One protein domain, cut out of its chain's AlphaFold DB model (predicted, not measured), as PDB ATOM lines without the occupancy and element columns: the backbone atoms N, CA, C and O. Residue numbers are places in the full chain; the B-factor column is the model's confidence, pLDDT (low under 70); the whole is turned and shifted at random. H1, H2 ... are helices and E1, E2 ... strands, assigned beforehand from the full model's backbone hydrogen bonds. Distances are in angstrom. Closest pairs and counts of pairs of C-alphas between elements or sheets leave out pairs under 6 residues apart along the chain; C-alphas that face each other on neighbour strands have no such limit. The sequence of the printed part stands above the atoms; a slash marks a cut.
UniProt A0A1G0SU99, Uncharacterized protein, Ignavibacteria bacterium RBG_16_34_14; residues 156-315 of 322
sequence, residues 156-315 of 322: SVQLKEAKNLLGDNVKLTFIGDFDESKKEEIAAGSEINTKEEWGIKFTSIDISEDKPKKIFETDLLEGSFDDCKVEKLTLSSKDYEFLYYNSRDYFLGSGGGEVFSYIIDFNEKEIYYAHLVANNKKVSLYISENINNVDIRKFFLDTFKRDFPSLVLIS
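This is residues 156 to 315 of the 322 residues of an uncharacterized protein of Ignavibacteria bacterium RBG_16_34_14 (UniProt A0A1G0SU99). Two twisted sheets pack partly face to face as a sandwich, with a helix on the far side of each: H1 covers the sheet E1 to E4, and the sheet E5 to E10 curls round H2. The three spans are 55 by 40 by 23 A, and the two C-alphas farthest apart lie in the link between E3 and E4 of the one sheet and in the link between E8 and E9 of the other. The 160 printed residues hold two named helices and ten named strands in the order H1, E1 to E9, H2, E10, class mixed. One sheet runs E1 E2 E3 E4, antiparallel; the other runs E5 E6 E7 E8 E9 E10, mixed. The whole is compact, with a radius of gyration of the C-alphas of 16.2 A.

H1, residues 156 to 166, begins at C-alpha 156, (-0.716, 47.106, -24.421), and is 15.1 A long. E1 is 170 to 177, 20.0 A; E2 184 to 193, 29.2 A; E3 198 to 206, 26.1 A; E4 213 to 217. E5 is 229 to 234, E6 241 to 246, E7 258 to 265, 23.0 A, and E8 270 to 279, 29.4 A, beginning at (24.474, 48.559, -35.515). E9 is 282 to 287, H2 294 to 307, 20.2 A, and E10 312 to 314, ending at (29.292, 31.820, -48.453).

H1 is on the strongly twisted sheet E1 to E4 at a height over the sheet of 7.8 A, across the strands, at 77 degrees to E3 on the local plane; the C-alphas of Leu 159 and Thr 173 in E1 are the closest, 5.8 A. E1 to E4 form a meander, each strand the antiparallel neighbour of the one before; within hydrogen-bond range are N 174 and O 187, 2.8 A, N 188 and O 203, 2.8 A, and N 206 and O 213, 2.8 A. The two sheets form a sandwich, two sheets face to face, with strands at 30 degrees; the closest C-alphas of E1 and E6, Asp 177 and Glu 241, are 5.6 A apart. E5 to E9 form a second meander, with N 231 and O 244, 3.0 A, N 245 and O 262, 2.8 A, N 261 and O 274, 2.9 A, and N 277 and O 284, 2.8 A, within range. H2 is on this strongly twisted sheet; its closest C-alpha pair with E8 is Phe 300 and Ala 274, 6.9 A. E9, H2 and E10 make a strand-helix-strand unit, two parallel neighbour strands with a helix between, its crossover right-handed; N 285 and O 312 are 2.9 A apart. Every O i to N i+4 pair of H1 is within hydrogen-bond range, and 9 of 10 of H2.

The C-alphas farthest apart, Asp 210 and Lys 281, are 55.5 A apart. The printed part has no cut. The links E4 to E5, where the chain changes sheets, and E6 to E7 are long, 11 residues each. The mean pLDDT of the printed part is 91.4; residues 249 to 256 and 280 to 281 are under 70.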
ATOM      1  N   SER A 156       0.360  46.283 -23.854       94.50
ATOM      2  CA  SER A 156      -0.716  47.106 -24.421       94.50
ATOM      3  C   SER A 156      -0.426  48.599 -24.263       94.50
ATOM      4  O   SER A 156      -0.726  49.394 -25.157       94.50
ATOM      5  N   VAL A 157       0.169  48.986 -23.129       94.12
ATOM      6  CA  VAL A 157       0.610  50.361 -22.869       94.12
ATOM      7  C   VAL A 157       1.787  50.699 -23.774       94.12
ATOM      8  O   VAL A 157       1.737  51.723 -24.451       94.12
ATOM      9  N   GLN A 158       2.791  49.820 -23.856       95.06
ATOM     10  CA  GLN A 158       3.939  49.997 -24.753       95.06
ATOM     11  C   GLN A 158       3.489  50.207 -26.203       95.06
ATOM     12  O   GLN A 158       3.852  51.202 -26.828       95.06
ATOM     13  N   LEU A 159       2.640  49.311 -26.718       96.69
ATOM     14  CA  LEU A 159       2.156  49.352 -28.093       96.69
ATOM     15  C   LEU A 159       1.356  50.623 -28.372       96.69
ATOM     16  O   LEU A 159       1.522  51.237 -29.422       96.69
ATOM     17  N   LYS A 160       0.507  51.052 -27.432       95.69
ATOM     18  CA  LYS A 160      -0.251  52.300 -27.566       95.69
ATOM     19  C   LYS A 160       0.671  53.515 -27.651       95.69
ATOM     20  O   LYS A 160       0.450  54.389 -28.481       95.69
ATOM     21  N   GLU A 161       1.683  53.587 -26.794       94.56
ATOM     22  CA  GLU A 161       2.629  54.706 -26.778       94.56
ATOM     23  C   GLU A 161       3.513  54.719 -28.027       94.56
ATOM     24  O   GLU A 161       3.665  55.768 -28.650       94.56
ATOM     25  N   ALA A 162       4.002  53.552 -28.456       97.00
ATOM     26  CA  ALA A 162       4.741  53.412 -29.702       97.00
ATOM     27  C   ALA A 162       3.891  53.828 -30.912       97.00
ATOM     28  O   ALA A 162       4.362  54.602 -31.739       97.00
ATOM     29  N   LYS A 163       2.616  53.419 -30.983       97.56
ATOM     30  CA  LYS A 163       1.700  53.838 -32.059       97.56
ATOM     31  C   LYS A 163       1.410  55.333 -32.059       97.56
ATOM     32  O   LYS A 163       1.382  55.946 -33.119       97.56
ATOM     33  N   ASN A 164       1.239  55.940 -30.886       95.81
ATOM     34  CA  ASN A 164       1.053  57.390 -30.787       95.81
ATOM     35  C   ASN A 164       2.270  58.168 -31.311       95.81
ATOM     36  O   ASN A 164       2.107  59.285 -31.799       95.81
ATOM     37  N   LEU A 165       3.474  57.607 -31.169       96.69
ATOM     38  CA  LEU A 165       4.724  58.245 -31.578       96.69
ATOM     39  C   LEU A 165       5.096  57.955 -33.041       96.69
ATOM     40  O   LEU A 165       5.560  58.859 -33.731       96.69
ATOM     41  N   LEU A 166       4.923  56.712 -33.494       96.81
ATOM     42  CA  LEU A 166       5.450  56.199 -34.768       96.81
ATOM     43  C   LEU A 166       4.365  55.922 -35.822       96.81
ATOM     44  O   LEU A 166       4.681  55.844 -37.005       96.81
ATOM     45  N   GLY A 167       3.096  55.820 -35.416       96.19
ATOM     46  CA  GLY A 167       1.959  55.513 -36.285       96.19
ATOM     47  C   GLY A 167       1.398  54.096 -36.114       96.19
ATOM     48  O   GLY A 167       1.900  53.269 -35.356       96.19
ATOM     49  N   ASP A 168       0.310  53.803 -36.831       96.19
ATOM     50  CA  ASP A 168      -0.453  52.550 -36.688       96.19
ATOM     51  C   ASP A 168       0.235  51.304 -37.277       96.19
ATOM     52  O   ASP A 168      -0.222  50.177 -37.059       96.19
ATOM     53  N   ASN A 169       1.335  51.496 -38.004       96.25
ATOM     54  CA  ASN A 169       2.165  50.450 -38.601       96.25
ATOM     55  C   ASN A 169       3.001  49.664 -37.576       96.25
ATOM     56  O   ASN A 169       3.488  48.583 -37.909       96.25
ATOM     57  N   VAL A 170       3.131  50.152 -36.336       97.88
ATOM     58  CA  VAL A 170       3.761  49.402 -35.241       97.88
ATOM     59  C   VAL A 170       2.962  48.126 -34.956       97.88
ATOM     60  O   VAL A 170       1.769  48.177 -34.630       97.88
ATOM     61  N   LYS A 171       3.622  46.970 -35.053       97.12
ATOM     62  CA  LYS A 171       3.015  45.647 -34.836       97.12
ATOM     63  C   LYS A 171       3.337  45.063 -33.471       97.12
ATOM     64  O   LYS A 171       2.495  44.379 -32.895       97.12
ATOM     65  N   LEU A 172       4.529  45.342 -32.954       97.12
ATOM     66  CA  LEU A 172       5.024  44.744 -31.720       97.12
ATOM     67  C   LEU A 172       5.922  45.703 -30.939       97.12
ATOM     68  O   LEU A 172       6.472  46.655 -31.496       97.12
ATOM     69  N   THR A 173       6.059  45.436 -29.642       97.75
ATOM     70  CA  THR A 173       6.932  46.181 -28.734       97.75
ATOM     71  C   THR A 173       7.569  45.258 -27.702       97.75
ATOM     72  O   THR A 173       6.951  44.286 -27.261       97.75
ATOM     73  N   PHE A 174       8.778  45.606 -27.274       96.94
ATOM     74  CA  PHE A 174       9.501  44.967 -26.184       96.94
ATOM     75  C   PHE A 174      10.068  46.036 -25.258       96.94
ATOM     76  O   PHE A 174      10.660  46.999 -25.732       96.94
ATOM     77  N   ILE A 175       9.932  45.842 -23.947       96.00
ATOM     78  CA  ILE A 175      10.660  46.634 -22.955       96.00
ATOM     79  C   ILE A 175      11.953  45.915 -22.571       96.00
ATOM     80  O   ILE A 175      11.951  44.692 -22.365       96.00
ATOM     81  N   GLY A 176      13.049  46.657 -22.481       94.94
ATOM     82  CA  GLY A 176      14.353  46.083 -22.187       94.94
ATOM     83  C   GLY A 176      15.427  47.112 -21.885       94.94
ATOM     84  O   GLY A 176      15.230  48.308 -22.084       94.94
ATOM     85  N   ASP A 177      16.557  46.602 -21.415       95.31
ATOM     86  CA  ASP A 177      17.762  47.379 -21.140       95.31
ATOM     87  C   ASP A 177      18.648  47.310 -22.390       95.31
ATOM     88  O   ASP A 177      19.540  46.468 -22.475       95.31
ATOM     89  N   PHE A 178      18.344  48.123 -23.402       95.25
ATOM     90  CA  PHE A 178      18.997  48.056 -24.720       95.25
ATOM     91  C   PHE A 178      20.272  48.908 -24.832       95.25
ATOM     92  O   PHE A 178      20.874  48.973 -25.904       95.25
ATOM     93  N   ASP A 179      20.687  49.546 -23.736       91.81
ATOM     94  CA  ASP A 179      21.887  50.370 -23.644       91.81
ATOM     95  C   ASP A 179      22.757  50.018 -22.425       91.81
ATOM     96  O   ASP A 179      22.310  49.411 -21.448       91.81
ATOM     97  N   GLU A 180      24.029  50.429 -22.453       90.94
ATOM     98  CA  GLU A 180      24.955  50.231 -21.325       90.94
ATOM     99  C   GLU A 180      24.531  50.995 -20.056       90.94
ATOM    100  O   GLU A 180      25.007  50.709 -18.951       90.94
ATOM    101  N   SER A 181      23.636  51.981 -20.185       89.81
ATOM    102  CA  SER A 181      23.144  52.773 -19.057       89.81
ATOM    103  C   SER A 181      22.082  52.043 -18.227       89.81
ATOM    104  O   SER A 181      21.791  52.478 -17.107       89.81
ATOM    105  N   LYS A 182      21.577  50.900 -18.725       86.12
ATOM    106  CA  LYS A 182      20.552  50.051 -18.091       86.12
ATOM    107  C   LYS A 182      19.268  50.814 -17.822       86.12
ATOM    108  O   LYS A 182      18.596  50.609 -16.807       86.12
ATOM    109  N   LYS A 183      18.975  51.770 -18.699       90.19
ATOM    110  CA  LYS A 183      17.686  52.439 -18.707       90.19
ATOM    111  C   LYS A 183      16.725  51.579 -19.507       90.19
ATOM    112  O   LYS A 183      17.051  51.126 -20.598       90.19
ATOM    113  N   GLU A 184      15.530  51.394 -18.955       92.38
ATOM    114  CA  GLU A 184      14.459  50.728 -19.682       92.38
ATOM    115  C   GLU A 184      14.075  51.584 -20.898       92.38
ATOM    116  O   GLU A 184      13.732  52.763 -20.776       92.38
ATOM    117  N   GLU A 185      14.101  50.958 -22.066       95.44
ATOM    118  CA  GLU A 185      13.671  51.507 -23.344       95.44
ATOM    119  C   GLU A 185      12.603  50.593 -23.957       95.44
ATOM    120  O   GLU A 185      12.495  49.406 -23.628       95.44
ATOM    121  N   ILE A 186      11.801  51.140 -24.874       97.06
ATOM    122  CA  ILE A 186      10.900  50.338 -25.707       97.06
ATOM    123  C   ILE A 186      11.540  50.151 -27.079       97.06
ATOM    124  O   ILE A 186      11.721  51.117 -27.815       97.06
ATOM    125  N   ALA A 187      11.784  48.902 -27.464       97.94
ATOM    126  CA  ALA A 187      12.037  48.530 -28.847       97.94
ATOM    127  C   ALA A 187      10.698  48.254 -29.548       97.94
ATOM    128  O   ALA A 187       9.958  47.350 -29.159       97.94
ATOM    129  N   ALA A 188      10.372  49.033 -30.575       98.25
ATOM    130  CA  ALA A 188       9.157  48.909 -31.371       98.25
ATOM    131  C   ALA A 188       9.477  48.391 -32.778       98.25
ATOM    132  O   ALA A 188      10.432  48.840 -33.402       98.25
ATOM    133  N   GLY A 189       8.664  47.462 -33.279       98.44
ATOM    134  CA  GLY A 189       8.756  46.929 -34.637       98.44
ATOM    135  C   GLY A 189       7.608  47.448 -35.495       98.44
ATOM    136  O   GLY A 189       6.441  47.228 -35.156       98.44
ATOM    137  N   SER A 190       7.931  48.118 -36.598       97.94
ATOM    138  CA  SER A 190       6.971  48.661 -37.566       97.94
ATOM    139  C   SER A 190       7.083  47.941 -38.898       97.94
ATOM    140  O   SER A 190       8.190  47.721 -39.377       97.94
ATOM    141  N   GLU A 191       5.950  47.587 -39.498       96.12
ATOM    142  CA  GLU A 191       5.923  46.976 -40.829       96.12
ATOM    143  C   GLU A 191       5.427  47.988 -41.850       96.12
ATOM    144  O   GLU A 191       4.317  48.518 -41.734       96.12
ATOM    145  N   ILE A 192       6.269  48.271 -42.834       95.00
ATOM    146  CA  ILE A 192       5.945  49.137 -43.957       95.00
ATOM    147  C   ILE A 192       5.470  48.229 -45.074       95.00
ATOM    148  O   ILE A 192       6.194  47.333 -45.474       95.00
ATOM    149  N   ASN A 193       4.249  48.439 -45.555       90.88
ATOM    150  CA  ASN A 193       3.693  47.719 -46.695       90.88
ATOM    151  C   ASN A 193       2.972  48.735 -47.579       90.88
ATOM    152  O   ASN A 193       1.781  49.020 -47.415       90.88
ATOM    153  N   THR A 194       3.753  49.375 -48.440       89.56
ATOM    154  CA  THR A 194       3.284  50.350 -49.421       89.56
ATOM    155  C   THR A 194       3.589  49.836 -50.826       89.56
ATOM    156  O   THR A 194       4.185  48.782 -50.999       89.56
ATOM    157  N   LYS A 195       3.170  50.574 -51.859       85.25
ATOM    158  CA  LYS A 195       3.500  50.207 -53.245       85.25
ATOM    159  C   LYS A 195       4.975  50.419 -53.599       85.25
ATOM    160  O   LYS A 195       5.405  49.897 -54.619       85.25
ATOM    161  N   GLU A 196       5.679  51.244 -52.831       87.25
ATOM    162  CA  GLU A 196       7.044  51.706 -53.121       87.25
ATOM    163  C   GLU A 196       8.073  51.041 -52.203       87.25
ATOM    164  O   GLU A 196       9.193  50.787 -52.620       87.25
ATOM    165  N   GLU A 197       7.678  50.745 -50.966       88.62
ATOM    166  CA  GLU A 197       8.527  50.159 -49.935       88.62
ATOM    167  C   GLU A 197       7.772  49.044 -49.212       88.62
ATOM    168  O   GLU A 197       6.616  49.235 -48.796       88.62
ATOM    169  N   TRP A 198       8.448  47.917 -49.004       89.62
ATOM    170  CA  TRP A 198       7.961  46.817 -48.185       89.62
ATOM    171  C   TRP A 198       9.100  46.261 -47.328       89.62
ATOM    172  O   TRP A 198      10.215  46.100 -47.806       89.62
ATOM    173  N   GLY A 199       8.836  46.051 -46.040       93.31
ATOM    174  CA  GLY A 199       9.831  45.569 -45.089       93.31
ATOM    175  C   GLY A 199       9.496  45.951 -43.651       93.31
ATOM    176  O   GLY A 199       8.405  46.446 -43.340       93.31
ATOM    177  N   ILE A 200      10.462  45.769 -42.758       96.50
ATOM    178  CA  ILE A 200      10.334  46.078 -41.332       96.50
ATOM    179  C   ILE A 200      11.349  47.127 -40.883       96.50
ATOM    180  O   ILE A 200      12.446  47.246 -41.422       96.50
ATOM    181  N   LYS A 201      10.983  47.888 -39.853       98.06
ATOM    182  CA  LYS A 201      11.877  48.800 -39.136       98.06
ATOM    183  C   LYS A 201      11.801  48.537 -37.646       98.06
ATOM    184  O   LYS A 201      10.717  48.287 -37.113       98.06
ATOM    185  N   PHE A 202      12.936  48.660 -36.971       98.44
ATOM    186  CA  PHE A 202      13.000  48.647 -35.517       98.44
ATOM    187  C   PHE A 202      13.380  50.022 -34.991       98.44
ATOM    188  O   PHE A 202      14.259  50.692 -35.526       98.44
ATOM    189  N   THR A 203      12.718  50.440 -33.920       98.38
ATOM    190  CA  THR A 203      12.882  51.766 -33.329       98.38
ATOM    191  C   THR A 203      13.080  51.635 -31.827       98.38
ATOM    192  O   THR A 203      12.242  51.030 -31.163       98.38
ATOM    193  N   SER A 204      14.142  52.229 -31.283       97.69
ATOM    194  CA  SER A 204      14.295  52.406 -29.834       97.69
ATOM    195  C   SER A 204      13.630  53.716 -29.394       97.69
ATOM    196  O   SER A 204      13.756  54.765 -30.045       97.69
ATOM    197  N   ILE A 205      12.884  53.634 -28.295       97.19
ATOM    198  CA  ILE A 205      12.112  54.719 -27.702       97.19
ATOM    199  C   ILE A 205      12.518  54.877 -26.232       97.19
ATOM    200  O   ILE A 205      12.298  53.976 -25.419       97.19
ATOM    201  N   ASP A 206      13.023  56.061 -25.887       94.56
ATOM    202  CA  ASP A 206      13.277  56.475 -24.508       94.56
ATOM    203  C   ASP A 206      11.947  56.663 -23.775       94.56
ATOM    204  O   ASP A 206      11.074  57.398 -24.253       94.56
ATOM    205  N   ILE A 207      11.809  56.045 -22.604       92.00
ATOM    206  CA  ILE A 207      10.657  56.201 -21.702       92.00
ATOM    207  C   ILE A 207      11.037  56.778 -20.331       92.00
ATOM    208  O   ILE A 207      10.195  56.836 -19.435       92.00
ATOM    209  N   SER A 208      12.287  57.217 -20.156       82.56
ATOM    210  CA  SER A 208      12.789  57.786 -18.900       82.56
ATOM    211  C   SER A 208      12.261  59.197 -18.612       82.56
ATOM    212  O   SER A 208      12.251  59.638 -17.459       82.56
ATOM    213  N   GLU A 209      11.782  59.901 -19.639       76.44
ATOM    214  CA  GLU A 209      11.167  61.225 -19.530       76.44
ATOM    215  C   GLU A 209       9.625  61.175 -19.549       76.44
ATOM    216  O   GLU A 209       9.006  60.184 -19.930       76.44
ATOM    217  N   ASP A 210       8.975  62.294 -19.200       78.25
ATOM    218  CA  ASP A 210       7.505  62.431 -19.181       78.25
ATOM    219  C   ASP A 210       6.825  62.116 -20.532       78.25
ATOM    220  O   ASP A 210       5.620  61.847 -20.582       78.25
ATOM    221  N   LYS A 211       7.568  62.188 -21.643       86.25
ATOM    222  CA  LYS A 211       7.072  61.892 -22.991       86.25
ATOM    223  C   LYS A 211       8.024  60.938 -23.713       86.25
ATOM    224  O   LYS A 211       9.198  61.288 -23.818       86.25
ATOM    225  N   PRO A 212       7.514  59.822 -24.272       91.81
ATOM    226  CA  PRO A 212       8.320  58.919 -25.081       91.81
ATOM    227  C   PRO A 212       8.985  59.633 -26.260       91.81
ATOM    228  O   PRO A 212       8.351  60.463 -26.922       91.81
ATOM    229  N   LYS A 213      10.252  59.311 -26.530       95.06
ATOM    230  CA  LYS A 213      11.041  59.924 -27.611       95.06
ATOM    231  C   LYS A 213      11.787  58.871 -28.414       95.06
ATOM    232  O   LYS A 213      12.402  57.984 -27.843       95.06
ATOM    233  N   LYS A 214      11.792  59.014 -29.739       95.56
ATOM    234  CA  LYS A 214      12.590  58.171 -30.638       95.56
ATOM    235  C   LYS A 214      14.083  58.464 -30.447       95.56
ATOM    236  O   LYS A 214      14.484  59.617 -30.606       95.56
ATOM    237  N   ILE A 215      14.880  57.437 -30.146       94.50
ATOM    238  CA  ILE A 215      16.345  57.529 -30.000       94.50
ATOM    239  C   ILE A 215      17.039  57.110 -31.299       94.50
ATOM    240  O   ILE A 215      17.916  57.811 -31.810       94.50
ATOM    241  N   PHE A 216      16.639  55.956 -31.830       96.56
ATOM    242  CA  PHE A 216      17.229  55.330 -33.006       96.56
ATOM    243  C   PHE A 216      16.161  54.579 -33.794       96.56
ATOM    244  O   PHE A 216      15.182  54.102 -33.226       96.56
ATOM    245  N   GLU A 217      16.361  54.477 -35.100       97.81
ATOM    246  CA  GLU A 217      15.529  53.721 -36.022       97.81
ATOM    247  C   GLU A 217      16.441  53.079 -37.061       97.81
ATOM    248  O   GLU A 217      17.361  53.736 -37.549       97.81
ATOM    249  N   THR A 218      16.201  51.808 -37.366       98.12
ATOM    250  CA  THR A 218      16.925  51.100 -38.422       98.12
ATOM    251  C   THR A 218      16.536  51.628 -39.798       98.12
ATOM    252  O   THR A 218      15.445  52.179 -39.992       98.12
ATOM    253  N   ASP A 219      17.379  51.349 -40.787       96.56
ATOM    254  CA  ASP A 219      16.941  51.360 -42.180       96.56
ATOM    255  C   ASP A 219      15.815  50.331 -42.406       96.56
ATOM    256  O   ASP A 219      15.471  49.545 -41.512       96.56
ATOM    257  N   LEU A 220      15.186  50.380 -43.584       96.19
ATOM    258  CA  LEU A 220      14.195  49.380 -43.974       96.19
ATOM    259  C   LEU A 220      14.907  48.036 -44.171       96.19
ATOM    260  O   LEU A 220      15.855  47.952 -44.946       96.19
ATOM    261  N   LEU A 221      14.471  47.018 -43.436       95.19
ATOM    262  CA  LEU A 221      15.034  45.673 -43.479       95.19
ATOM    263  C   LEU A 221      14.075  44.724 -44.191       95.19
ATOM    264  O   LEU A 221      12.856  44.840 -44.029       95.19
ATOM    265  N   GLU A 222      14.634  43.750 -44.904       92.00
ATOM    266  CA  GLU A 222      13.864  42.674 -45.521       92.00
ATOM    267  C   GLU A 222      13.160  41.836 -44.453       92.00
ATOM    268  O   GLU A 222      13.760  41.388 -43.474       92.00
ATOM    269  N   GLY A 223      11.860  41.627 -44.622       91.06
ATOM    270  CA  GLY A 223      11.072  40.855 -43.673       91.06
ATOM    271  C   GLY A 223       9.634  41.328 -43.524       91.06
ATOM    272  O   GLY A 223       9.215  42.370 -44.018       91.06
ATOM    273  N   SER A 224       8.867  40.535 -42.787       91.88
ATOM    274  CA  SER A 224       7.521  40.855 -42.309       91.88
ATOM    275  C   SER A 224       7.376  40.353 -40.872       91.88
ATOM    276  O   SER A 224       8.173  39.523 -40.417       91.88
ATOM    277  N   PHE A 225       6.387  40.858 -40.130       93.12
ATOM    278  CA  PHE A 225       6.053  40.286 -38.828       93.12
ATOM    279  C   PHE A 225       5.120  39.071 -38.912       93.12
ATOM    280  O   PHE A 225       4.869  38.445 -37.879       93.12
ATOM    281  N   ASP A 226       4.670  38.689 -40.109       88.75
ATOM    282  CA  ASP A 226       3.922  37.451 -40.331       88.75
ATOM    283  C   ASP A 226       4.826  36.220 -40.137       88.75
ATOM    284  O   ASP A 226       5.909  36.128 -40.708       88.75
ATOM    285  N   ASP A 227       4.401  35.290 -39.273       87.25
ATOM    286  CA  ASP A 227       5.073  34.023 -38.914       87.25
ATOM    287  C   ASP A 227       6.558  34.098 -38.492       87.25
ATOM    288  O   ASP A 227       7.215  33.074 -38.262       87.25
ATOM    289  N   CYS A 228       7.068  35.304 -38.251       92.12
ATOM    290  CA  CYS A 228       8.435  35.548 -37.822       92.12
ATOM    291  C   CYS A 228       8.696  35.134 -36.359       92.12
ATOM    292  O   CYS A 228       7.809  34.766 -35.575       92.12
ATOM    293  N   LYS A 229       9.964  35.225 -35.959       94.62
ATOM    294  CA  LYS A 229      10.398  35.185 -34.566       94.62
ATOM    295  C   LYS A 229      11.053  36.512 -34.212       94.62
ATOM    296  O   LYS A 229      12.045  36.881 -34.833       94.62
ATOM    297  N   VAL A 230      10.546  37.172 -33.173       97.12
ATOM    298  CA  VAL A 230      11.200  38.336 -32.562       97.12
ATOM    299  C   VAL A 230      11.345  38.104 -31.068       97.12
ATOM    300  O   VAL A 230      10.369  37.769 -30.397       97.12
ATOM    301  N   GLU A 231      12.556  38.244 -30.541       97.00
ATOM    302  CA  GLU A 231      12.836  38.055 -29.117       97.00
ATOM    303  C   GLU A 231      13.985  38.943 -28.644       97.00
ATOM    304  O   GLU A 231      14.835  39.361 -29.428       97.00
ATOM    305  N   LYS A 232      14.028  39.209 -27.337       97.12
ATOM    306  CA  LYS A 232      15.197  39.833 -26.718       97.12
ATOM    307  C   LYS A 232      16.320  38.809 -26.603       97.12
ATOM    308  O   LYS A 232      16.075  37.655 -26.249       97.12
ATOM    309  N   LEU A 233      17.542  39.241 -26.872       96.38
ATOM    310  CA  LEU A 233      18.739  38.414 -26.840       96.38
ATOM    311  C   LEU A 233      19.755  39.026 -25.875       96.38
ATOM    312  O   LEU A 233      20.042  40.213 -25.942       96.38
ATOM    313  N   THR A 234      20.338  38.213 -25.001       94.94
ATOM    314  CA  THR A 234      21.466  38.622 -24.156       94.94
ATOM    315  C   THR A 234      22.687  37.815 -24.559       94.94
ATOM    316  O   THR A 234      22.620  36.587 -24.655       94.94
ATOM    317  N   LEU A 235      23.808  38.494 -24.783       91.94
ATOM    318  CA  LEU A 235      25.076  37.868 -25.148       91.94
ATOM    319  C   LEU A 235      26.059  37.977 -23.988       91.94
ATOM    320  O   LEU A 235      26.104  38.988 -23.305       91.94
ATOM    321  N   SER A 236      26.887  36.956 -23.773       88.44
ATOM    322  CA  SER A 236      27.871  36.955 -22.680       88.44
ATOM    323  C   SER A 236      28.908  38.078 -22.766       88.44
ATOM    324  O   SER A 236      29.485  38.448 -21.747       88.44
ATOM    325  N   SER A 237      29.169  38.591 -23.968       88.62
ATOM    326  CA  SER A 237      30.149  39.650 -24.222       88.62
ATOM    327  C   SER A 237      29.655  41.059 -23.893       88.62
ATOM    328  O   SER A 237      30.475  41.977 -23.889       88.62
ATOM    329  N   LYS A 238      28.358  41.252 -23.628       91.12
ATOM    330  CA  LYS A 238      27.735  42.569 -23.432       91.12
ATOM    331  C   LYS A 238      26.759  42.526 -22.259       91.12
ATOM    332  O   LYS A 238      26.135  41.501 -22.007       91.12
ATOM    333  N   ASP A 239      26.645  43.619 -21.513       91.94
ATOM    334  CA  ASP A 239      25.813  43.688 -20.304       91.94
ATOM    335  C   ASP A 239      24.484  44.436 -20.504       91.94
ATOM    336  O   ASP A 239      23.870  44.870 -19.526       91.94
ATOM    337  N   TYR A 240      24.042  44.509 -21.761       95.25
ATOM    338  CA  TYR A 240      22.749  45.003 -22.226       95.25
ATOM    339  C   TYR A 240      22.089  43.988 -23.180       95.25
ATOM    340  O   TYR A 240      22.698  42.997 -23.603       95.25
ATOM    341  N   GLU A 241      20.809  44.200 -23.465       97.12
ATOM    342  CA  GLU A 241      19.981  43.365 -24.327       97.12
ATOM    343  C   GLU A 241      20.048  43.819 -25.794       97.12
ATOM    344  O   GLU A 241      20.195  44.995 -26.110       97.12
ATOM    345  N   PHE A 242      19.871  42.866 -26.700       97.69
ATOM    346  CA  PHE A 242      19.692  43.057 -28.135       97.69
ATOM    347  C   PHE A 242      18.268  42.677 -28.520       97.69
ATOM    348  O   PHE A 242      17.585  41.948 -27.790       97.69
ATOM    349  N   LEU A 243      17.845  43.077 -29.716       98.19
ATOM    350  CA  LEU A 243      16.650  42.516 -30.336       98.19
ATOM    351  C   LEU A 243      17.045  41.571 -31.470       98.19
ATOM    352  O   LEU A 243      17.809  41.939 -32.355       98.19
ATOM    353  N   TYR A 244      16.530  40.347 -31.437       98.19
ATOM    354  CA  TYR A 244      16.746  39.339 -32.465       98.19
ATOM    355  C   TYR A 244      15.492  39.177 -33.322       98.19
ATOM    356  O   TYR A 244      14.405  38.963 -32.784       98.19
ATOM    357  N   TYR A 245      15.660  39.235 -34.640       97.88
ATOM    358  CA  TYR A 245      14.640  38.941 -35.643       97.88
ATOM    359  C   TYR A 245      15.054  37.746 -36.509       97.88
ATOM    360  O   TYR A 245      16.216  37.600 -36.902       97.88
ATOM    361  N   ASN A 246      14.084  36.909 -36.856       95.38
ATOM    362  CA  ASN A 246      14.219  35.839 -37.836       95.38
ATOM    363  C   ASN A 246      12.903  35.704 -38.612       95.38
ATOM    364  O   ASN A 246      11.861  35.457 -38.000       95.38
ATOM    365  N   SER A 247      12.949  35.839 -39.937       92.56
ATOM    366  CA  SER A 247      11.764  35.730 -40.802       92.56
ATOM    367  C   SER A 247      11.164  34.321 -40.839       92.56
ATOM    368  O   SER A 247      10.026  34.150 -41.257       92.56
ATOM    369  N   ARG A 248      11.911  33.305 -40.383       88.06
ATOM    370  CA  ARG A 248      11.637  31.874 -40.574       88.06
ATOM    371  C   ARG A 248      11.451  31.529 -42.056       88.06
ATOM    372  O   ARG A 248      11.936  32.248 -42.922       88.06
ATOM    373  N   ASP A 249      10.762  30.423 -42.320       68.12
ATOM    374  CA  ASP A 249      10.563  29.800 -43.632       68.12
ATOM    375  C   ASP A 249       9.743  30.650 -44.629       68.12
ATOM    376  O   ASP A 249       9.412  30.168 -45.715       68.12
ATOM    377  N   TYR A 250       9.363  31.885 -44.276       54.62
ATOM    378  CA  TYR A 250       8.468  32.701 -45.088       54.62
ATOM    379  C   TYR A 250       8.875  34.178 -45.130       54.62
ATOM    380  O   TYR A 250       8.532  34.971 -44.260       54.62
ATOM    381  N   PHE A 251       9.533  34.568 -46.220       55.94
ATOM    382  CA  PHE A 251       9.410  35.920 -46.761       55.94
ATOM    383  C   PHE A 251       8.722  35.831 -48.131       55.94
ATOM    384  O   PHE A 251       9.174  35.094 -49.015       55.94
ATOM    385  N   LEU A 252       7.569  36.494 -48.273       50.28
ATOM    386  CA  LEU A 252       6.728  36.478 -49.478       50.28
ATOM    387  C   LEU A 252       7.565  36.883 -50.708       50.28
ATOM    388  O   LEU A 252       8.137  37.961 -50.737       50.28
ATOM    389  N   GLY A 253       7.633  36.019 -51.726       50.91
ATOM    390  CA  GLY A 253       8.416  36.252 -52.954       50.91
ATOM    391  C   GLY A 253       9.615  35.313 -53.136       50.91
ATOM    392  O   GLY A 253       9.931  34.959 -54.267       50.91
ATOM    393  N   SER A 254      10.173  34.778 -52.045       53.19
ATOM    394  CA  SER A 254      11.374  33.910 -52.044       53.19
ATOM    395  C   SER A 254      11.175  32.474 -52.561       53.19
ATOM    396  O   SER A 254      12.100  31.661 -52.585       53.19
ATOM    397  N   GLY A 255       9.942  32.078 -52.898       55.66
ATOM    398  CA  GLY A 255       9.630  30.690 -53.263       55.66
ATOM    399  C   GLY A 255       9.809  29.660 -52.130       55.66
ATOM    400  O   GLY A 255       9.782  28.463 -52.413       55.66
ATOM    401  N   GLY A 256       9.952  30.098 -50.868       62.44
ATOM    402  CA  GLY A 256      10.025  29.226 -49.684       62.44
ATOM    403  C   GLY A 256      11.427  28.703 -49.351       62.44
ATOM    404  O   GLY A 256      11.551  27.608 -48.804       62.44
ATOM    405  N   GLY A 257      12.474  29.449 -49.714       76.94
ATOM    406  CA  GLY A 257      13.868  29.049 -49.500       76.94
ATOM    407  C   GLY A 257      14.736  30.055 -48.748       76.94
ATOM    408  O   GLY A 257      15.911  29.761 -48.554       76.94
ATOM    409  N   GLU A 258      14.222  31.211 -48.335       87.44
ATOM    410  CA  GLU A 258      15.050  32.287 -47.772       87.44
ATOM    411  C   GLU A 258      14.676  32.622 -46.332       87.44
ATOM    412  O   GLU A 258      13.499  32.655 -45.975       87.44
ATOM    413  N   VAL A 259      15.696  32.878 -45.511       91.38
ATOM    414  CA  VAL A 259      15.530  33.325 -44.128       91.38
ATOM    415  C   VAL A 259      16.426  34.528 -43.866       91.38
ATOM    416  O   VAL A 259      17.652  34.397 -43.819       91.38
ATOM    417  N   PHE A 260      15.804  35.678 -43.622       93.62
ATOM    418  CA  PHE A 260      16.459  36.899 -43.169       93.62
ATOM    419  C   PHE A 260      16.515  36.907 -41.644       93.62
ATOM    420  O   PHE A 260      15.517  36.664 -40.958       93.62
ATOM    421  N   SER A 261      17.693  37.172 -41.086       96.50
ATOM    422  CA  SER A 261      17.875  37.211 -39.643       96.50
ATOM    423  C   SER A 261      18.763  38.370 -39.216       96.50
ATOM    424  O   SER A 261      19.855  38.551 -39.749       96.50
ATOM    425  N   TYR A 262      18.302  39.123 -38.217       98.00
ATOM    426  CA  TYR A 262      18.972  40.324 -37.725       98.00
ATOM    427  C   TYR A 262      19.178  40.265 -36.218       98.00
ATOM    428  O   TYR A 262      18.297  39.827 -35.480       98.00
ATOM    429  N   ILE A 263      20.318  40.766 -35.757       98.25
ATOM    430  CA  ILE A 263      20.515  41.202 -34.375       98.25
ATOM    431  C   ILE A 263      20.660  42.720 -34.422       98.25
ATOM    432  O   ILE A 263      21.558  43.232 -35.088       98.25
ATOM    433  N   ILE A 264      19.766  43.421 -33.734       98.19
ATOM    434  CA  ILE A 264      19.747  44.877 -33.642       98.19
ATOM    435  C   ILE A 264      20.399  45.283 -32.322       98.19
ATOM    436  O   ILE A 264      19.927  44.899 -31.246       98.19
ATOM    437  N   ASP A 265      21.471  46.062 -32.426       97.19
ATOM    438  CA  ASP A 265      22.167  46.699 -31.314       97.19
ATOM    439  C   ASP A 265      21.783  48.181 -31.264       97.19
ATOM    440  O   ASP A 265      22.275  49.001 -32.040       97.19
ATOM    441  N   PHE A 266      20.867  48.534 -30.361       97.06
ATOM    442  CA  PHE A 266      20.421  49.920 -30.208       97.06
ATOM    443  C   PHE A 266      21.485  50.817 -29.559       97.06
ATOM    444  O   PHE A 266      21.517  52.016 -29.847       97.06
ATOM    445  N   ASN A 267      22.368  50.243 -28.735       95.75
ATOM    446  CA  ASN A 267      23.448  50.951 -28.056       95.75
ATOM    447  C   ASN A 267      24.509  51.420 -29.057       95.75
ATOM    448  O   ASN A 267      24.863  52.599 -29.096       95.75
ATOM    449  N   GLU A 268      24.992  50.497 -29.892       95.31
ATOM    450  CA  GLU A 268      26.004  50.783 -30.917       95.31
ATOM    451  C   GLU A 268      25.390  51.321 -32.217       95.31
ATOM    452  O   GLU A 268      26.106  51.872 -33.052       95.31
ATOM    453  N   LYS A 269      24.056  51.256 -32.351       96.06
ATOM    454  CA  LYS A 269      23.301  51.618 -33.563       96.06
ATOM    455  C   LYS A 269      23.732  50.787 -34.769       96.06
ATOM    456  O   LYS A 269      23.797  51.287 -35.891       96.06
ATOM    457  N   GLU A 270      24.017  49.515 -34.517       95.69
ATOM    458  CA  GLU A 270      24.474  48.559 -35.515       95.69
ATOM    459  C   GLU A 270      23.433  47.463 -35.750       95.69
ATOM    460  O   GLU A 270      22.658  47.081 -34.869       95.69
ATOM    461  N   ILE A 271      23.421  46.952 -36.979       97.25
ATOM    462  CA  ILE A 271      22.569  45.842 -37.394       97.25
ATOM    463  C   ILE A 271      23.491  44.748 -37.911       97.25
ATOM    464  O   ILE A 271      24.274  44.947 -38.843       97.25
ATOM    465  N   TYR A 272      23.403  43.584 -37.289       97.44
ATOM    466  CA  TYR A 272      24.145  42.401 -37.686       97.44
ATOM    467  C   TYR A 272      23.208  41.474 -38.440       97.44
ATOM    468  O   TYR A 272      22.105  41.201 -37.966       97.44
ATOM    469  N   TYR A 273      23.637  40.986 -39.598       96.31
ATOM    470  CA  TYR A 273      22.756  40.340 -40.559       96.31
ATOM    471  C   TYR A 273      23.269  38.956 -40.956       96.31
ATOM    472  O   TYR A 273      24.468  38.732 -41.141       96.31
ATOM    473  N   ALA A 274      22.342  38.016 -41.089       96.69
ATOM    474  CA  ALA A 274      22.579  36.719 -41.687       96.69
ATOM    475  C   ALA A 274      21.430  36.349 -42.628       96.69
ATOM    476  O   ALA A 274      20.257  36.552 -42.304       96.69
ATOM    477  N   HIS A 275      21.789  35.752 -43.762       94.31
ATOM    478  CA  HIS A 275      20.864  35.359 -44.815       94.31
ATOM    479  C   HIS A 275      21.054  33.888 -45.162       94.31
ATOM    480  O   HIS A 275      22.121  33.471 -45.624       94.31
ATOM    481  N   LEU A 276      20.033  33.077 -44.900       92.62
ATOM    482  CA  LEU A 276      20.011  31.681 -45.314       92.62
ATOM    483  C   LEU A 276      19.284  31.563 -46.649       92.62
ATOM    484  O   LEU A 276      18.142  31.989 -46.747       92.62
ATOM    485  N   VAL A 277      19.902  30.889 -47.613       89.88
ATOM    486  CA  VAL A 277      19.286  30.546 -48.896       89.88
ATOM    487  C   VAL A 277      19.352  29.036 -49.097       89.88
ATOM    488  O   VAL A 277      20.427  28.437 -49.212       89.88
ATOM    489  N   ALA A 278      18.190  28.403 -49.152       85.00
ATOM    490  CA  ALA A 278      17.983  26.996 -49.433       85.00
ATOM    491  C   ALA A 278      17.475  26.833 -50.869       85.00
ATOM    492  O   ALA A 278      16.302  27.032 -51.171       85.00
ATOM    493  N   ASN A 279      18.367  26.414 -51.766       76.38
ATOM    494  CA  ASN A 279      17.971  25.934 -53.086       76.38
ATOM    495  C   ASN A 279      17.881  24.400 -53.079       76.38
ATOM    496  O   ASN A 279      18.473  23.745 -52.223       76.38
ATOM    497  N   ASN A 280      17.179  23.814 -54.060       68.94
ATOM    498  CA  ASN A 280      16.863  22.374 -54.184       68.94
ATOM    499  C   ASN A 280      18.039  21.380 -54.003       68.94
ATOM    500  O   ASN A 280      17.822  20.168 -54.029       68.94
ATOM    501  N   LYS A 281      19.288  21.841 -53.880       68.44
ATOM    502  CA  LYS A 281      20.478  21.002 -53.684       68.44
ATOM    503  C   LYS A 281      21.420  21.478 -52.576       68.44
ATOM    504  O   LYS A 281      22.298  20.703 -52.195       68.44
ATOM    505  N   LYS A 282      21.306  22.715 -52.082       84.19
ATOM    506  CA  LYS A 282      22.271  23.296 -51.148       84.19
ATOM    507  C   LYS A 282      21.633  24.377 -50.280       84.19
ATOM    508  O   LYS A 282      20.991  25.294 -50.782       84.19
ATOM    509  N   VAL A 283      21.910  24.290 -48.983       89.69
ATOM    510  CA  VAL A 283      21.625  25.350 -48.018       89.69
ATOM    511  C   VAL A 283      22.898  26.163 -47.832       89.69
ATOM    512  O   VAL A 283      23.950  25.615 -47.490       89.69
ATOM    513  N   SER A 284      22.822  27.456 -48.114       92.62
ATOM    514  CA  SER A 284      23.934  28.393 -47.992       92.62
ATOM    515  C   SER A 284      23.587  29.455 -46.962       92.62
ATOM    516  O   SER A 284      22.433  29.854 -46.863       92.62
ATOM    517  N   LEU A 285      24.572  29.884 -46.180       94.31
ATOM    518  CA  LEU A 285      24.405  30.931 -45.179       94.31
ATOM    519  C   LEU A 285      25.437  32.026 -45.428       94.31
ATOM    520  O   LEU A 285      26.644  31.773 -45.357       94.31
ATOM    521  N   TYR A 286      24.948  33.227 -45.698       95.50
ATOM    522  CA  TYR A 286      25.725  34.452 -45.645       95.50
ATOM    523  C   TYR A 286      25.635  35.056 -44.239       95.50
ATOM    524  O   TYR A 286      24.610  34.960 -43.563       95.50
ATOM    525  N   ILE A 287      26.737  35.641 -43.777       96.38
ATOM    526  CA  ILE A 287      26.827  36.383 -42.517       96.38
ATOM    527  C   ILE A 287      27.586  37.668 -42.831       96.38
ATOM    528  O   ILE A 287      28.688  37.594 -43.381       96.38
ATOM    529  N   SER A 288      27.011  38.813 -42.470       94.25
ATOM    530  CA  SER A 288      27.528  40.126 -42.842       94.25
ATOM    531  C   SER A 288      28.944  40.386 -42.316       94.25
ATOM    532  O   SER A 288      29.348  39.933 -41.239       94.25
ATOM    533  N   GLU A 289      29.732  41.126 -43.097       92.94
ATOM    534  CA  GLU A 289      31.158  41.342 -42.818       92.94
ATOM    535  C   GLU A 289      31.413  42.247 -41.606       92.94
ATOM    536  O   GLU A 289      32.470  42.155 -40.984       92.94
ATOM    537  N   ASN A 290      30.440  43.083 -41.226       93.56
ATOM    538  CA  ASN A 290      30.540  43.959 -40.057       93.56
ATOM    539  C   ASN A 290      30.554  43.193 -38.718       93.56
ATOM    540  O   ASN A 290      30.874  43.776 -37.684       93.56
ATOM    541  N   ILE A 291      30.267  41.885 -38.712       93.62
ATOM    542  CA  ILE A 291      30.263  41.074 -37.489       93.62
ATOM    543  C   ILE A 291      31.690  40.697 -37.063       93.62
ATOM    544  O   ILE A 291      32.198  39.607 -37.354       93.62
ATOM    545  N   ASN A 292      32.308  41.588 -36.287       89.94
ATOM    546  CA  ASN A 292      33.600  41.352 -35.635       89.94
ATOM    547  C   ASN A 292      33.469  40.611 -34.291       89.94
ATOM    548  O   ASN A 292      34.415  39.962 -33.838       89.94
ATOM    549  N   ASN A 293      32.300  40.684 -33.645       92.50
ATOM    550  CA  ASN A 293      32.048  40.017 -32.370       92.50
ATOM    551  C   ASN A 293      31.848  38.501 -32.570       92.50
ATOM    552  O   ASN A 293      30.937  38.049 -33.271       92.50
ATOM    553  N   VAL A 294      32.698  37.708 -31.911       92.94
ATOM    554  CA  VAL A 294      32.696  36.240 -32.002       92.94
ATOM    555  C   VAL A 294      31.399  35.627 -31.472       92.94
ATOM    556  O   VAL A 294      30.934  34.648 -32.052       92.94
ATOM    557  N   ASP A 295      30.793  36.192 -30.425       94.69
ATOM    558  CA  ASP A 295      29.546  35.682 -29.843       94.69
ATOM    559  C   ASP A 295      28.363  35.890 -30.793       94.69
ATOM    560  O   ASP A 295      27.567  34.972 -30.975       94.69
ATOM    561  N   ILE A 296      28.284  37.049 -31.454       95.69
ATOM    562  CA  ILE A 296      27.239  37.358 -32.449       95.69
ATOM    563  C   ILE A 296      27.366  36.416 -33.644       95.69
ATOM    564  O   ILE A 296      26.405  35.753 -34.042       95.69
ATOM    565  N   ARG A 297      28.586  36.286 -34.182       95.75
ATOM    566  CA  ARG A 297      28.860  35.369 -35.295       95.75
ATOM    567  C   ARG A 297      28.515  33.931 -34.919       95.75
ATOM    568  O   ARG A 297      27.901  33.212 -35.708       95.75
ATOM    569  N   LYS A 298      28.907  33.502 -33.718       95.25
ATOM    570  CA  LYS A 298      28.609  32.168 -33.198       95.25
ATOM    571  C   LYS A 298      27.109  31.959 -33.018       95.25
ATOM    572  O   LYS A 298      26.627  30.898 -33.391       95.25
ATOM    573  N   PHE A 299      26.374  32.947 -32.516       96.38
ATOM    574  CA  PHE A 299      24.928  32.860 -32.348       96.38
ATOM    575  C   PHE A 299      24.218  32.564 -33.674       96.38
ATOM    576  O   PHE A 299      23.417  31.627 -33.733       96.38
ATOM    577  N   PHE A 300      24.544  33.291 -34.751       96.50
ATOM    578  CA  PHE A 300      23.978  33.005 -36.073       96.50
ATOM    579  C   PHE A 300      24.345  31.599 -36.553       96.50
ATOM    580  O   PHE A 300      23.470  30.831 -36.956       96.50
ATOM    581  N   LEU A 301      25.627  31.231 -36.459       95.62
ATOM    582  CA  LEU A 301      26.099  29.910 -36.874       95.62
ATOM    583  C   LEU A 301      25.398  28.778 -36.124       95.62
ATOM    584  O   LEU A 301      24.949  27.828 -36.757       95.62
ATOM    585  N   ASP A 302      25.313  28.867 -34.801       95.19
ATOM    586  CA  ASP A 302      24.719  27.833 -33.958       95.19
ATOM    587  C   ASP A 302      23.203  27.749 -34.185       95.19
ATOM    588  O   ASP A 302      22.656  26.647 -34.244       95.19
ATOM    589  N   THR A 303      22.535  28.892 -34.386       93.81
ATOM    590  CA  THR A 303      21.099  28.951 -34.694       93.81
ATOM    591  C   THR A 303      20.793  28.233 -36.002       93.81
ATOM    592  O   THR A 303      20.005  27.292 -36.003       93.81
ATOM    593  N   PHE A 304      21.461  28.598 -37.100       93.12
ATOM    594  CA  PHE A 304      21.183  27.990 -38.399       93.12
ATOM    595  C   PHE A 304      21.723  26.564 -38.525       93.12
ATOM    596  O   PHE A 304      21.070  25.735 -39.145       93.12
ATOM    597  N   LYS A 305      22.874  26.222 -37.928       92.81
ATOM    598  CA  LYS A 305      23.403  24.843 -37.981       92.81
ATOM    599  C   LYS A 305      22.565  23.847 -37.196       92.81
ATOM    600  O   LYS A 305      22.605  22.661 -37.516       92.81
ATOM    601  N   ARG A 306      21.846  24.295 -36.163       90.69
ATOM    602  CA  ARG A 306      20.908  23.434 -35.437       90.69
ATOM    603  C   ARG A 306      19.806  22.933 -36.368       90.69
ATOM    604  O   ARG A 306      19.490  21.748 -36.332       90.69
ATOM    605  N   ASP A 307      19.283  23.824 -37.203       85.88
ATOM    606  CA  ASP A 307      18.133  23.541 -38.060       85.88
ATOM    607  C   ASP A 307      18.585  23.009 -39.444       85.88
ATOM    608  O   ASP A 307      17.948  22.129 -40.020       85.88
ATOM    609  N   PHE A 308      19.764  23.431 -39.919       89.06
ATOM    610  CA  PHE A 308      20.395  23.020 -41.179       89.06
ATOM    611  C   PHE A 308      21.863  22.580 -40.980       89.06
ATOM    612  O   PHE A 308      22.797  23.306 -41.336       89.06
ATOM    613  N   PRO A 309      22.121  21.363 -40.461       87.94
ATOM    614  CA  PRO A 309      23.481  20.906 -40.138       87.94
ATOM    615  C   PRO A 309      24.451  20.841 -41.327       87.94
ATOM    616  O   PRO A 309      25.665  20.885 -41.138       87.94
ATOM    617  N   SER A 310      23.928  20.715 -42.550       89.06
ATOM    618  CA  SER A 310      24.696  20.628 -43.797       89.06
ATOM    619  C   SER A 310      24.912  21.976 -44.495       89.06
ATOM    620  O   SER A 310      25.412  21.990 -45.623       89.06
ATOM    621  N   LEU A 311      24.539  23.096 -43.860       92.44
ATOM    622  CA  LEU A 311      24.701  24.421 -44.456       92.44
ATOM    623  C   LEU A 311      26.167  24.726 -44.786       92.44
ATOM    624  O   LEU A 311      27.094  24.285 -44.102       92.44
ATOM    625  N   VAL A 312      26.375  25.525 -45.830       93.19
ATOM    626  CA  VAL A 312      27.700  25.982 -46.258       93.19
ATOM    627  C   VAL A 312      27.777  27.495 -46.148       93.19
ATOM    628  O   VAL A 312      26.905  28.199 -46.647       93.19
ATOM    629  N   LEU A 313      28.846  27.998 -45.532       93.69
ATOM    630  CA  LEU A 313      29.091  29.436 -45.478       93.69
ATOM    631  C   LEU A 313      29.525  29.960 -46.842       93.69
ATOM    632  O   LEU A 313      30.394  29.371 -47.490       93.69
ATOM    633  N   ILE A 314      28.932  31.075 -47.247       93.69
ATOM    634  CA  ILE A 314      29.292  31.820 -48.453       93.69
ATOM    635  C   ILE A 314      29.837  33.193 -48.056       93.69
ATOM    636  O   ILE A 314      29.494  33.725 -47.003       93.69
ATOM    637  N   SER A 315      30.748  33.731 -48.865       90.75
ATOM    638  CA  SER A 315      31.427  35.005 -48.588       90.75
ATOM    639  C   SER A 315      30.688  36.224 -49.127       90.75
ATOM    640  O   SER A 315      30.998  37.335 -48.728       90.75
TER     641      SER A 315